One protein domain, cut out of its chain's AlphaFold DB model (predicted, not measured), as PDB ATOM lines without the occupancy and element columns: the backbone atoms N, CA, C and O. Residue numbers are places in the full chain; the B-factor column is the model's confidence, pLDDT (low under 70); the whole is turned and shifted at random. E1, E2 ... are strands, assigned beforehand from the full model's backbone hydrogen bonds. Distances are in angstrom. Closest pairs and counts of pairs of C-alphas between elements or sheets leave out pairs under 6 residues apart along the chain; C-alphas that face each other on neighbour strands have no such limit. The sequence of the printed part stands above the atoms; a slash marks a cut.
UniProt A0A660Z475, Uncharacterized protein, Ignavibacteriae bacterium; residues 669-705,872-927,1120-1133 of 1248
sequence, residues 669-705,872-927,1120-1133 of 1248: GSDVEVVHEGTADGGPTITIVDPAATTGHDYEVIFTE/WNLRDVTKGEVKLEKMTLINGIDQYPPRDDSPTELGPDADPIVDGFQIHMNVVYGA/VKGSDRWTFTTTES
ATOM      1  N   GLY A 669     117.547 -35.676-278.994       87.12
ATOM      2  CA  GLY A 669     116.230 -35.466-279.592       87.12
ATOM      3  C   GLY A 669     115.052 -35.845-278.691       87.12
ATOM      4  O   GLY A 669     113.926 -35.837-279.169       87.12
ATOM      5  N   SER A 670     115.295 -36.228-277.434       91.88
ATOM      6  CA  SER A 670     114.224 -36.499-276.467       91.88
ATOM      7  C   SER A 670     113.771 -35.211-275.789       91.88
ATOM      8  O   SER A 670     114.621 -34.398-275.424       91.88
ATOM      9  N   ASP A 671     112.468 -35.072-275.561       93.56
ATOM     10  CA  ASP A 671     111.909 -33.947-274.810       93.56
ATOM     11  C   ASP A 671     111.966 -34.199-273.296       93.56
ATOM     12  O   ASP A 671     111.834 -35.340-272.837       93.56
ATOM     13  N   VAL A 672     112.158 -33.128-272.528       94.50
ATOM     14  CA  VAL A 672     112.118 -33.121-271.061       94.50
ATOM     15  C   VAL A 672     110.763 -32.589-270.604       94.50
ATOM     16  O   VAL A 672     110.230 -31.637-271.170       94.50
ATOM     17  N   GLU A 673     110.198 -33.214-269.574       94.50
ATOM     18  CA  GLU A 673     108.941 -32.770-268.973       94.50
ATOM     19  C   GLU A 673     109.128 -31.417-268.270       94.50
ATOM     20  O   GLU A 673     110.050 -31.244-267.469       94.50
ATOM     21  N   VAL A 674     108.235 -30.471-268.565       95.88
ATOM     22  CA  VAL A 674     108.223 -29.124-267.987       95.88
ATOM     23  C   VAL A 674     106.979 -28.961-267.121       95.88
ATOM     24  O   VAL A 674     105.876 -29.333-267.520       95.88
ATOM     25  N   VAL A 675     107.157 -28.383-265.935       95.75
ATOM     26  CA  VAL A 675     106.082 -28.035-265.003       95.75
ATOM     27  C   VAL A 675     105.853 -26.529-265.053       95.75
ATOM     28  O   VAL A 675     106.802 -25.767-264.878       95.75
ATOM     29  N   HIS A 676     104.606 -26.111-265.268       93.31
ATOM     30  CA  HIS A 676     104.178 -24.709-265.308       93.31
ATOM     31  C   HIS A 676     103.328 -24.364-264.083       93.31
ATOM     32  O   HIS A 676     102.428 -25.119-263.710       93.31
ATOM     33  N   GLU A 677     103.613 -23.219-263.473       89.12
ATOM     34  CA  GLU A 677     102.755 -22.544-262.500       89.12
ATOM     35  C   GLU A 677     102.424 -21.152-263.048       89.12
ATOM     36  O   GLU A 677     103.342 -20.380-263.307       89.12
ATOM     37  N   GLY A 678     101.140 -20.830-263.228       85.19
ATOM     38  CA  GLY A 678     100.696 -19.543-263.770       85.19
ATOM     39  C   GLY A 678      99.454 -19.676-264.650       85.19
ATOM     40  O   GLY A 678      98.741 -20.678-264.549       85.19
ATOM     41  N   THR A 679      99.176 -18.656-265.461       80.69
ATOM     42  CA  THR A 679      97.998 -18.596-266.347       80.69
ATOM     43  C   THR A 679      98.359 -18.464-267.818       80.69
ATOM     44  O   THR A 679      97.469 -18.610-268.642       80.69
ATOM     45  N   ALA A 680      99.620 -18.182-268.157       85.88
ATOM     46  CA  ALA A 680     100.017 -17.940-269.537       85.88
ATOM     47  C   ALA A 680      99.871 -19.178-270.426       85.88
ATOM     48  O   ALA A 680     100.150 -20.305-270.008       85.88
ATOM     49  N   ASP A 681      99.523 -18.942-271.687       83.31
ATOM     50  CA  ASP A 681      99.482 -19.980-272.703       83.31
ATOM     51  C   ASP A 681     100.867 -20.217-273.315       83.31
ATOM     52  O   ASP A 681     101.709 -19.322-273.440       83.31
ATOM     53  N   GLY A 682     101.101 -21.462-273.730       86.06
ATOM     54  CA  GLY A 682     102.377 -21.886-274.297       86.06
ATOM     55  C   GLY A 682     103.452 -22.149-273.238       86.06
ATOM     56  O   GLY A 682     103.171 -22.601-272.129       86.06
ATOM     57  N   GLY A 683     104.716 -21.958-273.614       91.44
ATOM     58  CA  GLY A 683     105.859 -22.168-272.730       91.44
ATOM     59  C   GLY A 683     107.099 -22.735-273.426       91.44
ATOM     60  O   GLY A 683     107.132 -22.889-274.653       91.44
ATOM     61  N   PRO A 684     108.144 -23.051-272.642       94.62
ATOM     62  CA  PRO A 684     109.355 -23.656-273.151       94.62
ATOM     63  C   PRO A 684     109.151 -25.135-273.498       94.62
ATOM     64  O   PRO A 684     108.579 -25.899-272.722       94.62
ATOM     65  N   THR A 685     109.712 -25.567-274.623       94.88
ATOM     66  CA  THR A 685     109.973 -26.979-274.924       94.88
ATOM     67  C   THR A 685     111.464 -27.243-274.777       94.88
ATOM     68  O   THR A 685     112.285 -26.517-275.336       94.88
ATOM     69  N   ILE A 686     111.824 -28.269-274.007       95.38
ATOM     70  CA  ILE A 686     113.217 -28.605-273.709       95.38
ATOM     71  C   ILE A 686     113.577 -29.904-274.419       95.38
ATOM     72  O   ILE A 686     113.001 -30.943-274.107       95.38
ATOM     73  N   THR A 687     114.561 -29.872-275.317       94.19
ATOM     74  CA  THR A 687     114.990 -31.052-276.084       94.19
ATOM     75  C   THR A 687     116.472 -31.337-275.852       94.19
ATOM     76  O   THR A 687     117.321 -30.456-275.966       94.19
ATOM     77  N   ILE A 688     116.826 -32.587-275.552       93.06
ATOM     78  CA  ILE A 688     118.223 -32.975-275.315       93.06
ATOM     79  C   ILE A 688     119.023 -32.943-276.621       93.06
ATOM     80  O   ILE A 688     118.695 -33.633-277.584       93.06
ATOM     81  N   VAL A 689     120.137 -32.216-276.638       91.44
ATOM     82  CA  VAL A 689     121.096 -32.183-277.754       91.44
ATOM     83  C   VAL A 689     122.290 -33.086-277.448       91.44
ATOM     84  O   VAL A 689     122.629 -33.984-278.226       91.44
ATOM     85  N   ASP A 690     122.884 -32.898-276.271       90.62
ATOM     86  CA  ASP A 690     124.062 -33.610-275.793       90.62
ATOM     87  C   ASP A 690     123.781 -34.296-274.443       90.62
ATOM     88  O   ASP A 690     123.961 -33.690-273.383       90.62
ATOM     89  N   PRO A 691     123.409 -35.590-274.461       89.62
ATOM     90  CA  PRO A 691     123.168 -36.379-273.252       89.62
ATOM     91  C   PRO A 691     124.370 -36.507-272.307       89.62
ATOM     92  O   PRO A 691     124.212 -36.933-271.168       89.62
ATOM     93  N   ALA A 692     125.591 -36.242-272.783       88.12
ATOM     94  CA  ALA A 692     126.787 -36.311-271.949       88.12
ATOM     95  C   ALA A 692     127.035 -35.005-271.176       88.12
ATOM     96  O   ALA A 692     127.816 -35.012-270.223       88.12
ATOM     97  N   ALA A 693     126.386 -33.907-271.576       89.94
ATOM     98  CA  ALA A 693     126.511 -32.593-270.950       89.94
ATOM     99  C   ALA A 693     125.387 -32.277-269.945       89.94
ATOM    100  O   ALA A 693     125.510 -31.295-269.215       89.94
ATOM    101  N   THR A 694     124.340 -33.105-269.872       92.69
ATOM    102  CA  THR A 694     123.239 -32.929-268.916       92.69
ATOM    103  C   THR A 694     123.712 -33.110-267.475       92.69
ATOM    104  O   THR A 694     124.516 -33.990-267.149       92.69
ATOM    105  N   THR A 695     123.219 -32.247-266.588       92.19
ATOM    106  CA  THR A 695     123.799 -32.047-265.249       92.19
ATOM    107  C   THR A 695     123.000 -32.670-264.115       92.19
ATOM    108  O   THR A 695     123.517 -32.749-263.006       92.19
ATOM    109  N   GLY A 696     121.758 -33.100-264.350       91.94
ATOM    110  CA  GLY A 696     120.896 -33.583-263.266       91.94
ATOM    111  C   GLY A 696     120.224 -32.477-262.456       91.94
ATOM    112  O   GLY A 696     119.580 -32.773-261.455       91.94
ATOM    113  N   HIS A 697     120.447 -31.211-262.820       95.19
ATOM    114  CA  HIS A 697     119.975 -30.065-262.050       95.19
ATOM    115  C   HIS A 697     118.525 -29.701-262.372       95.19
ATOM    116  O   HIS A 697     117.995 -30.064-263.429       95.19
ATOM    117  N   ASP A 698     117.951 -28.924-261.456       96.56
ATOM    118  CA  ASP A 698     116.667 -28.244-261.592       96.56
ATOM    119  C   ASP A 698     116.870 -26.843-262.179       96.56
ATOM    120  O   ASP A 698     117.711 -26.074-261.698       96.56
ATOM    121  N   TYR A 699     116.065 -26.499-263.179       97.00
ATOM    122  CA  TYR A 699     116.095 -25.213-263.865       97.00
ATOM    123  C   TYR A 699     114.765 -24.472-263.736       97.00
ATOM    124  O   TYR A 699     113.715 -25.096-263.606       97.00
ATOM    125  N   GLU A 700     114.823 -23.142-263.804       95.88
ATOM    126  CA  GLU A 700     113.668 -22.238-263.810       95.88
ATOM    127  C   GLU A 700     113.810 -21.225-264.952       95.88
ATOM    128  O   GLU A 700     114.867 -20.601-265.107       95.88
ATOM    129  N   VAL A 701     112.748 -21.055-265.740       94.69
ATOM    130  CA  VAL A 701     112.617 -19.962-266.712       94.69
ATOM    131  C   VAL A 701     111.965 -18.764-266.030       94.69
ATOM    132  O   VAL A 701     110.933 -18.912-265.378       94.69
ATOM    133  N   ILE A 702     112.558 -17.581-266.201       88.69
ATOM    134  CA  ILE A 702     112.071 -16.317-265.631       88.69
ATOM    135  C   ILE A 702     111.987 -15.223-266.697       88.69
ATOM    136  O   ILE A 702     112.821 -15.167-267.600       88.69
ATOM    137  N   PHE A 703     111.029 -14.310-266.546       87.75
ATOM    138  CA  PHE A 703     110.775 -13.219-267.488       87.75
ATOM    139  C   PHE A 703     111.089 -11.866-266.857       87.75
ATOM    140  O   PHE A 703     110.792 -11.639-265.683       87.75
ATOM    141  N   THR A 704     111.710 -10.982-267.629       85.81
ATOM    142  CA  THR A 704     112.174  -9.658-267.192       85.81
ATOM    143  C   THR A 704     111.998  -8.637-268.306       85.81
ATOM    144  O   THR A 704     111.954  -9.011-269.472       85.81
ATOM    145  N   GLU A 705     111.983  -7.355-267.958       87.38
ATOM    146  CA  GLU A 705     111.982  -6.250-268.921       87.38
ATOM    147  C   GLU A 705     113.225  -5.379-268.757       87.38
ATOM    148  O   GLU A 705     113.730  -5.204-267.647       87.38
ATOM    149  N   TRP A 872     113.268 -13.462-271.758       93.00
ATOM    150  CA  TRP A 872     113.270 -14.668-270.947       93.00
ATOM    151  C   TRP A 872     114.707 -15.029-270.555       93.00
ATOM    152  O   TRP A 872     115.684 -14.686-271.224       93.00
ATOM    153  N   ASN A 873     114.854 -15.686-269.415       92.12
ATOM    154  CA  ASN A 873     116.138 -16.057-268.838       92.12
ATOM    155  C   ASN A 873     116.028 -17.468-268.268       92.12
ATOM    156  O   ASN A 873     114.941 -17.917-267.906       92.12
ATOM    157  N   LEU A 874     117.161 -18.151-268.140       94.44
ATOM    158  CA  LEU A 874     117.240 -19.483-267.558       94.44
ATOM    159  C   LEU A 874     118.148 -19.464-266.337       94.44
ATOM    160  O   LEU A 874     119.304 -19.041-266.415       94.44
ATOM    161  N   ARG A 875     117.653 -19.998-265.225       94.31
ATOM    162  CA  ARG A 875     118.407 -20.164-263.987       94.31
ATOM    163  C   ARG A 875     118.585 -21.641-263.661       94.31
ATOM    164  O   ARG A 875     117.623 -22.395-263.664       94.31
ATOM    165  N   ASP A 876     119.804 -22.032-263.309       95.25
ATOM    166  CA  ASP A 876     120.092 -23.277-262.597       95.25
ATOM    167  C   ASP A 876     119.782 -23.055-261.113       95.25
ATOM    168  O   ASP A 876     120.507 -22.357-260.394       95.25
ATOM    169  N   VAL A 877     118.672 -23.619-260.649       94.44
ATOM    170  CA  VAL A 877     118.184 -23.460-259.276       94.44
ATOM    171  C   VAL A 877     119.020 -24.288-258.301       94.44
ATOM    172  O   VAL A 877     119.227 -23.875-257.159       94.44
ATOM    173  N   THR A 878     119.561 -25.426-258.749       94.00
ATOM    174  CA  THR A 878     120.416 -26.294-257.927       94.00
ATOM    175  C   THR A 878     121.705 -25.582-257.504       94.00
ATOM    176  O   THR A 878     122.130 -25.715-256.351       94.00
ATOM    177  N   LYS A 879     122.318 -24.800-258.400       92.44
ATOM    178  CA  LYS A 879     123.525 -24.003-258.112       92.44
ATOM    179  C   LYS A 879     123.254 -22.543-257.759       92.44
ATOM    180  O   LYS A 879     124.110 -21.897-257.157       92.44
ATOM    181  N   GLY A 880     122.079 -22.025-258.107       89.62
ATOM    182  CA  GLY A 880     121.748 -20.610-257.980       89.62
ATOM    183  C   GLY A 880     122.439 -19.727-259.025       89.62
ATOM    184  O   GLY A 880     122.669 -18.553-258.741       89.62
ATOM    185  N   GLU A 881     122.764 -20.270-260.199       90.69
ATOM    186  CA  GLU A 881     123.493 -19.596-261.286       90.69
ATOM    187  C   GLU A 881     122.539 -19.225-262.436       90.69
ATOM    188  O   GLU A 881     121.646 -19.999-262.772       90.69
ATOM    189  N   VAL A 882     122.719 -18.055-263.056       88.56
ATOM    190  CA  VAL A 882     122.028 -17.706-264.313       88.56
ATOM    191  C   VAL A 882     122.802 -18.328-265.472       88.56
ATOM    192  O   VAL A 882     124.028 -18.235-265.529       88.56
ATOM    193  N   LYS A 883     122.085 -19.012-266.358       89.38
ATOM    194  CA  LYS A 883     122.633 -19.816-267.457       89.38
ATOM    195  C   LYS A 883     122.399 -19.164-268.812       89.38
ATOM    196  O   LYS A 883     123.282 -19.223-269.658       89.38
ATOM    197  N   LEU A 884     121.240 -18.533-268.982       90.44
ATOM    198  CA  LEU A 884     120.899 -17.681-270.117       90.44
ATOM    199  C   LEU A 884     120.265 -16.408-269.562       90.44
ATOM    200  O   LEU A 884     119.442 -16.494-268.651       90.44
ATOM    201  N   GLU A 885     120.638 -15.254-270.099       89.50
ATOM    202  CA  GLU A 885     120.144 -13.949-269.660       89.50
ATOM    203  C   GLU A 885     119.811 -13.095-270.885       89.50
ATOM    204  O   GLU A 885     120.547 -13.133-271.869       89.50
ATOM    205  N   LYS A 886     118.730 -12.316-270.817       88.25
ATOM    206  CA  LYS A 886     118.290 -11.394-271.873       88.25
ATOM    207  C   LYS A 886     117.969 -12.063-273.213       88.25
ATOM    208  O   LYS A 886     118.215 -11.487-274.269       88.25
ATOM    209  N   MET A 887     117.408 -13.270-273.197       90.19
ATOM    210  CA  MET A 887     117.022 -13.949-274.434       90.19
ATOM    211  C   MET A 887     115.748 -13.327-275.014       90.19
ATOM    212  O   MET A 887     114.785 -13.077-274.290       90.19
ATOM    213  N   THR A 888     115.747 -13.092-276.325       90.75
ATOM    214  CA  THR A 888     114.680 -12.389-277.065       90.75
ATOM    215  C   THR A 888     114.055 -13.243-278.170       90.75
ATOM    216  O   THR A 888     113.061 -12.848-278.779       90.75
ATOM    217  N   LEU A 889     114.625 -14.424-278.427       89.81
ATOM    218  CA  LEU A 889     114.141 -15.360-279.432       89.81
ATOM    219  C   LEU A 889     112.864 -16.050-278.941       89.81
ATOM    220  O   LEU A 889     112.879 -16.731-277.911       89.81
ATOM    221  N   ILE A 890     111.777 -15.880-279.692       90.88
ATOM    222  CA  ILE A 890     110.479 -16.521-279.467       90.88
ATOM    223  C   ILE A 890     109.987 -17.075-280.798       90.88
ATOM    224  O   ILE A 890     109.892 -16.345-281.784       90.88
ATOM    225  N   ASN A 891     109.686 -18.373-280.831       87.88
ATOM    226  CA  ASN A 891     109.213 -19.088-282.016       87.88
ATOM    227  C   ASN A 891     110.105 -18.867-283.262       87.88
ATOM    228  O   ASN A 891     109.623 -18.672-284.377       87.88
ATOM    229  N   GLY A 892     111.428 -18.846-283.061       87.12
ATOM    230  CA  GLY A 892     112.408 -18.600-284.124       87.12
ATOM    231  C   GLY A 892     112.510 -17.148-284.607       87.12
ATOM    232  O   GLY A 892     113.212 -16.897-285.589       87.12
ATOM    233  N   ILE A 893     111.834 -16.205-283.942       89.38
ATOM    234  CA  ILE A 893     111.871 -14.773-284.248       89.38
ATOM    235  C   ILE A 893     112.495 -14.011-283.080       89.38
ATOM    236  O   ILE A 893     112.010 -14.092-281.951       89.38
ATOM    237  N   ASP A 894     113.564 -13.263-283.344       90.19
ATOM    238  CA  ASP A 894     114.125 -12.318-282.381       90.19
ATOM    239  C   ASP A 894     113.202 -11.095-282.284       90.19
ATOM    240  O   ASP A 894     113.103 -10.301-283.221       90.19
ATOM    241  N   GLN A 895     112.484 -10.974-281.164       90.19
ATOM    242  CA  GLN A 895     111.515  -9.895-280.942       90.19
ATOM    243  C   GLN A 895     112.188  -8.538-280.706       90.19
ATOM    244  O   GLN A 895     111.604  -7.489-280.976       90.19
ATOM    245  N   TYR A 896     113.423  -8.557-280.204       91.31
ATOM    246  CA  TYR A 896     114.157  -7.364-279.804       91.31
ATOM    247  C   TYR A 896     115.591  -7.448-280.323       91.31
ATOM    248  O   TYR A 896     116.534  -7.460-279.526       91.31
ATOM    249  N   PRO A 897     115.775  -7.451-281.658       88.06
ATOM    250  CA  PRO A 897     117.094  -7.579-282.245       88.06
ATOM    251  C   PRO A 897     117.996  -6.422-281.801       88.06
ATOM    252  O   PRO A 897     117.501  -5.314-281.532       88.06
ATOM    253  N   PRO A 898     119.320  -6.639-281.744       84.19
ATOM    254  CA  PRO A 898     120.274  -5.617-281.323       84.19
ATOM    255  C   PRO A 898     120.295  -4.408-282.268       84.19
ATOM    256  O   PRO A 898     120.650  -3.315-281.839       84.19
ATOM    257  N   ARG A 899     119.870  -4.569-283.529       84.00
ATOM    258  CA  ARG A 899     119.696  -3.485-284.508       84.00
ATOM    259  C   ARG A 899     118.403  -3.650-285.290       84.00
ATOM    260  O   ARG A 899     117.952  -4.765-285.529       84.00
ATOM    261  N   ASP A 900     117.863  -2.534-285.773       82.88
ATOM    262  CA  ASP A 900     116.663  -2.533-286.626       82.88
ATOM    263  C   ASP A 900     116.890  -3.212-287.993       82.88
ATOM    264  O   ASP A 900     115.928  -3.591-288.657       82.88
ATOM    265  N   ASP A 901     118.145  -3.341-288.437       77.69
ATOM    266  CA  ASP A 901     118.530  -3.986-289.697       77.69
ATOM    267  C   ASP A 901     119.131  -5.390-289.518       77.69
ATOM    268  O   ASP A 901     119.639  -5.967-290.484       77.69
ATOM    269  N   SER A 902     119.081  -5.939-288.300       80.12
ATOM    270  CA  SER A 902     119.429  -7.335-288.038       80.12
ATOM    271  C   SER A 902     118.321  -8.270-288.535       80.12
ATOM    272  O   SER A 902     117.139  -7.932-288.437       80.12
ATOM    273  N   PRO A 903     118.667  -9.470-289.030       75.94
ATOM    274  CA  PRO A 903     117.669 -10.481-289.341       75.94
ATOM    275  C   PRO A 903     116.887 -10.880-288.090       75.94
ATOM    276  O   PRO A 903     117.477 -11.260-287.081       75.94
ATOM    277  N   THR A 904     115.562 -10.808-288.168       84.94
ATOM    278  CA  THR A 904     114.673 -11.193-287.064       84.94
ATOM    279  C   THR A 904     114.213 -12.638-287.181       84.94
ATOM    280  O   THR A 904     114.040 -13.301-286.168       84.94
ATOM    281  N   GLU A 905     114.033 -13.156-288.399       87.88
ATOM    282  CA  GLU A 905     113.639 -14.548-288.641       87.88
ATOM    283  C   GLU A 905     114.876 -15.453-288.695       87.88
ATOM    284  O   GLU A 905     115.498 -15.652-289.739       87.88
ATOM    285  N   LEU A 906     115.250 -16.004-287.540       86.31
ATOM    286  CA  LEU A 906     116.380 -16.928-287.418       86.31
ATOM    287  C   LEU A 906     115.953 -18.393-287.578       86.31
ATOM    288  O   LEU A 906     116.792 -19.249-287.853       86.31
ATOM    289  N   GLY A 907     114.656 -18.676-287.455       86.94
ATOM    290  CA  GLY A 907     114.082 -20.016-287.514       86.94
ATOM    291  C   GLY A 907     114.111 -20.733-286.156       86.94
ATOM    292  O   GLY A 907     114.910 -20.399-285.284       86.94
ATOM    293  N   PRO A 908     113.235 -21.732-285.945       80.06
ATOM    294  CA  PRO A 908     113.064 -22.384-284.643       80.06
ATOM    295  C   PRO A 908     114.294 -23.191-284.208       80.06
ATOM    296  O   PRO A 908     114.488 -23.450-283.035       80.06
ATOM    297  N   ASP A 909     115.167 -23.581-285.134       85.75
ATOM    298  CA  ASP A 909     116.400 -24.303-284.804       85.75
ATOM    299  C   ASP A 909     117.517 -23.391-284.242       85.75
ATOM    300  O   ASP A 909     118.563 -23.900-283.816       85.75
ATOM    301  N   ALA A 910     117.297 -22.068-284.212       88.62
ATOM    302  CA  ALA A 910     118.221 -21.070-283.674       88.62
ATOM    303  C   ALA A 910     118.133 -20.933-282.145       88.62
ATOM    304  O   ALA A 910     118.795 -20.072-281.563       88.62
ATOM    305  N   ASP A 911     117.341 -21.771-281.483       89.00
ATOM    306  CA  ASP A 911     117.191 -21.751-280.034       89.00
ATOM    307  C   ASP A 911     118.514 -22.024-279.302       89.00
ATOM    308  O   ASP A 911     119.334 -22.831-279.773       89.00
ATOM    309  N   PRO A 912     118.749 -21.375-278.147       89.25
ATOM    310  CA  PRO A 912     119.986 -21.529-277.399       89.25
ATOM    311  C   PRO A 912     120.096 -22.929-276.787       89.25
ATOM    312  O   PRO A 912     119.104 -23.556-276.404       89.25
ATOM    313  N   ILE A 913     121.336 -23.406-276.673       90.25
ATOM    314  CA  ILE A 913     121.673 -24.703-276.084       90.25
ATOM    315  C   ILE A 913     122.566 -24.455-274.877       90.25
ATOM    316  O   ILE A 913     123.572 -23.750-274.955       90.25
ATOM    317  N   VAL A 914     122.207 -25.055-273.751       90.81
ATOM    318  CA  VAL A 914     122.946 -24.929-272.499       90.81
ATOM    319  C   VAL A 914     122.852 -26.233-271.727       90.81
ATOM    320  O   VAL A 914     121.840 -26.920-271.781       90.81
ATOM    321  N   ASP A 915     123.946 -26.624-271.069       91.44
ATOM    322  CA  ASP A 915     124.027 -27.850-270.261       91.44
ATOM    323  C   ASP A 915     123.451 -29.104-270.963       91.44
ATOM    324  O   ASP A 915     122.853 -29.983-270.349       91.44
ATOM    325  N   GLY A 916     123.642 -29.184-272.285       90.19
ATOM    326  CA  GLY A 916     123.265 -30.329-273.112       90.19
ATOM    327  C   GLY A 916     121.828 -30.352-273.637       90.19
ATOM    328  O   GLY A 916     121.492 -31.291-274.358       90.19
ATOM    329  N   PHE A 917     120.996 -29.350-273.354       92.94
ATOM    330  CA  PHE A 917     119.636 -29.241-273.893       92.94
ATOM    331  C   PHE A 917     119.414 -27.920-274.632       92.94
ATOM    332  O   PHE A 917     120.035 -26.909-274.322       92.94
ATOM    333  N   GLN A 918     118.527 -27.952-275.620       93.19
ATOM    334  CA  GLN A 918     118.005 -26.790-276.329       93.19
ATOM    335  C   GLN A 918     116.680 -26.364-275.693       93.19
ATOM    336  O   GLN A 918     115.901 -27.227-275.283       93.19
ATOM    337  N   ILE A 919     116.426 -25.058-275.612       93.69
ATOM    338  CA  ILE A 919     115.182 -24.495-275.071       93.69
ATOM    339  C   ILE A 919     114.456 -23.672-276.140       93.69
ATOM    340  O   ILE A 919     114.874 -22.573-276.485       93.69
ATOM    341  N   HIS A 920     113.347 -24.211-276.633       93.06
ATOM    342  CA  HIS A 920     112.454 -23.528-277.560       93.06
ATOM    343  C   HIS A 920     111.397 -22.746-276.799       93.06
ATOM    344  O   HIS A 920     110.651 -23.351-276.035       93.06
ATOM    345  N   MET A 921     111.299 -21.434-277.009       93.62
ATOM    346  CA  MET A 921     110.315 -20.591-276.327       93.62
ATOM    347  C   MET A 921     109.144 -20.241-277.246       93.62
ATOM    348  O   MET A 921     109.348 -19.624-278.291       93.62
ATOM    349  N   ASN A 922     107.919 -20.575-276.834       91.88
ATOM    350  CA  ASN A 922     106.694 -20.198-277.539       91.88
ATOM    351  C   ASN A 922     105.683 -19.586-276.559       91.88
ATOM    352  O   ASN A 922     104.920 -20.314-275.930       91.88
ATOM    353  N   VAL A 923     105.734 -18.262-276.397       89.38
ATOM    354  CA  VAL A 923     104.908 -17.484-275.458       89.38
ATOM    355  C   VAL A 923     104.521 -16.143-276.086       89.38
ATOM    356  O   VAL A 923     105.137 -15.721-277.068       89.38
ATOM    357  N   VAL A 924     103.546 -15.447-275.501       87.00
ATOM    358  CA  VAL A 924     103.112 -14.107-275.930       87.00
ATOM    359  C   VAL A 924     103.228 -13.123-274.761       87.00
ATOM    360  O   VAL A 924     102.866 -13.452-273.636       87.00
ATOM    361  N   TYR A 925     103.734 -11.910-275.009       84.94
ATOM    362  CA  TYR A 925     103.834 -10.852-273.986       84.94
ATOM    363  C   TYR A 925     102.678  -9.847-274.020       84.94
ATOM    364  O   TYR A 925     102.344  -9.248-273.001       84.94
ATOM    365  N   GLY A 926     102.085  -9.623-275.194       81.06
ATOM    366  CA  GLY A 926     101.037  -8.622-275.380       81.06
ATOM    367  C   GLY A 926      99.672  -9.116-274.912       81.06
ATOM    368  O   GLY A 926      99.306 -10.255-275.175       81.06
ATOM    369  N   ALA A 927      98.895  -8.232-274.279       80.94
ATOM    370  CA  ALA A 927      97.492  -8.501-273.975       80.94
ATOM    371  C   ALA A 927      96.713  -8.877-275.251       80.94
ATOM    372  O   ALA A 927      96.975  -8.279-276.305       80.94
ATOM    373  N   VAL A1120     102.344 -13.306-267.427       80.19
ATOM    374  CA  VAL A1120     102.225 -12.519-266.202       80.19
ATOM    375  C   VAL A1120     103.545 -12.618-265.436       80.19
ATOM    376  O   VAL A1120     103.830 -13.574-264.707       80.19
ATOM    377  N   LYS A1121     104.396 -11.604-265.618       77.50
ATOM    378  CA  LYS A1121     105.749 -11.544-265.042       77.50
ATOM    379  C   LYS A1121     105.707 -11.699-263.515       77.50
ATOM    380  O   LYS A1121     104.941 -11.036-262.826       77.50
ATOM    381  N   GLY A1122     106.541 -12.592-262.978       72.00
ATOM    382  CA  GLY A1122     106.602 -12.910-261.544       72.00
ATOM    383  C   GLY A1122     105.607 -13.980-261.069       72.00
ATOM    384  O   GLY A1122     105.888 -14.643-260.060       72.00
ATOM    385  N   SER A1123     104.516 -14.194-261.814       78.94
ATOM    386  CA  SER A1123     103.529 -15.255-261.586       78.94
ATOM    387  C   SER A1123     103.825 -16.499-262.417       78.94
ATOM    388  O   SER A1123     103.915 -17.577-261.837       78.94
ATOM    389  N   ASP A1124     104.036 -16.350-263.729       85.69
ATOM    390  CA  ASP A1124     104.343 -17.475-264.611       85.69
ATOM    391  C   ASP A1124     105.767 -18.001-264.405       85.69
ATOM    392  O   ASP A1124     106.755 -17.263-264.501       85.69
ATOM    393  N   ARG A1125     105.866 -19.300-264.112       88.44
ATOM    394  CA  ARG A1125     107.122 -20.013-263.853       88.44
ATOM    395  C   ARG A1125     107.102 -21.371-264.526       88.44
ATOM    396  O   ARG A1125     106.185 -22.162-264.309       88.44
ATOM    397  N   TRP A1126     108.164 -21.678-265.265       95.00
ATOM    398  CA  TRP A1126     108.401 -23.017-265.797       95.00
ATOM    399  C   TRP A1126     109.636 -23.617-265.158       95.00
ATOM    400  O   TRP A1126     110.692 -22.984-265.119       95.00
ATOM    401  N   THR A1127     109.509 -24.852-264.687       96.31
ATOM    402  CA  THR A1127     110.617 -25.610-264.107       96.31
ATOM    403  C   THR A1127     110.756 -26.968-264.764       96.31
ATOM    404  O   THR A1127     109.776 -27.567-265.207       96.31
ATOM    405  N   PHE A1128     111.987 -27.459-264.844       96.56
ATOM    406  CA  PHE A1128     112.281 -28.790-265.363       96.56
ATOM    407  C   PHE A1128     113.574 -29.322-264.753       96.56
ATOM    408  O   PHE A1128     114.435 -28.560-264.309       96.56
ATOM    409  N   THR A1129     113.718 -30.643-264.768       95.38
ATOM    410  CA  THR A1129     114.897 -31.339-264.250       95.38
ATOM    411  C   THR A1129     115.494 -32.179-265.364       95.38
ATOM    412  O   THR A1129     114.787 -32.924-266.040       95.38
ATOM    413  N   THR A1130     116.805 -32.080-265.552       93.44
ATOM    414  CA  THR A1130     117.526 -32.965-266.485       93.44
ATOM    415  C   THR A1130     118.025 -34.215-265.768       93.44
ATOM    416  O   THR A1130     118.093 -34.242-264.543       93.44
ATOM    417  N   THR A1131     118.425 -35.251-266.505       90.38
ATOM    418  CA  THR A1131     119.079 -36.430-265.919       90.38
ATOM    419  C   THR A1131     120.603 -36.313-266.029       90.38
ATOM    420  O   THR A1131     121.127 -36.099-267.121       90.38
ATOM    421  N   GLU A1132     121.348 -36.484-264.929       89.19
ATOM    422  CA  GLU A1132     122.821 -36.473-264.968       89.19
ATOM    423  C   GLU A1132     123.411 -37.753-265.575       89.19
ATOM    424  O   GLU A1132     122.847 -38.850-265.478       89.19
ATOM    425  N   SER A1133     124.618 -37.639-266.134       87.25
ATOM    426  CA  SER A1133     125.433 -38.821-266.411       87.25
ATOM    427  C   SER A1133     125.805 -39.538-265.109       87.25
ATOM    428  O   SER A1133     126.303 -38.935-264.160       87.25
TER     429      SER A1133
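AT A GLANCE: This is residues 669 to 705, 872 to 927 and 1120 to 1133 of the 1248 residues of an uncharacterized protein of Ignavibacteriae bacterium (UniProt A0A660Z475). With little regular structure, this is a small sandwich: the strongly twisted sheet E1-E7-E3-E4-E5 stands partly face to face with the two-strand sheet E2-E6, and the loop 888 to 916 reaches one far end. The printed part has 107 residues, 41 of them in seven named strands, E1 to E7 along the chain; the class is all strand, both sheets antiparallel. It is compact, radius of gyration of the C-alphas 13.8 A, spanning 42 by 28 by 23 A.

IN THESE COORDINATES: E3, residues 698 to 705, is 23.7 A long. Its sheet also has E1, 674 to 677, beginning at C-alpha (108.223, -29.124, -267.987); E7, 1125 to 1129, ending at (114.897, -31.339, -264.250); E4, 872 to 876; and E5, 881 to 887. E2 is 683 to 688, E6 917 to 922.

HOW THE PARTS SIT: Within hydrogen-bond range are N 701 and O 1126 of E3 and E7, 2.9 A, and N 685 and O 920 of E2 and E6, 2.8 A. The sheets' strands stand at 30 degrees.

THE WHOLE: Cuts at 706 to 871 and 928 to 1119 leave C-alpha gaps of 8.8 A and 9.9 A. Link E5 to E6 is long. No printed residue is under 70 in pLDDT.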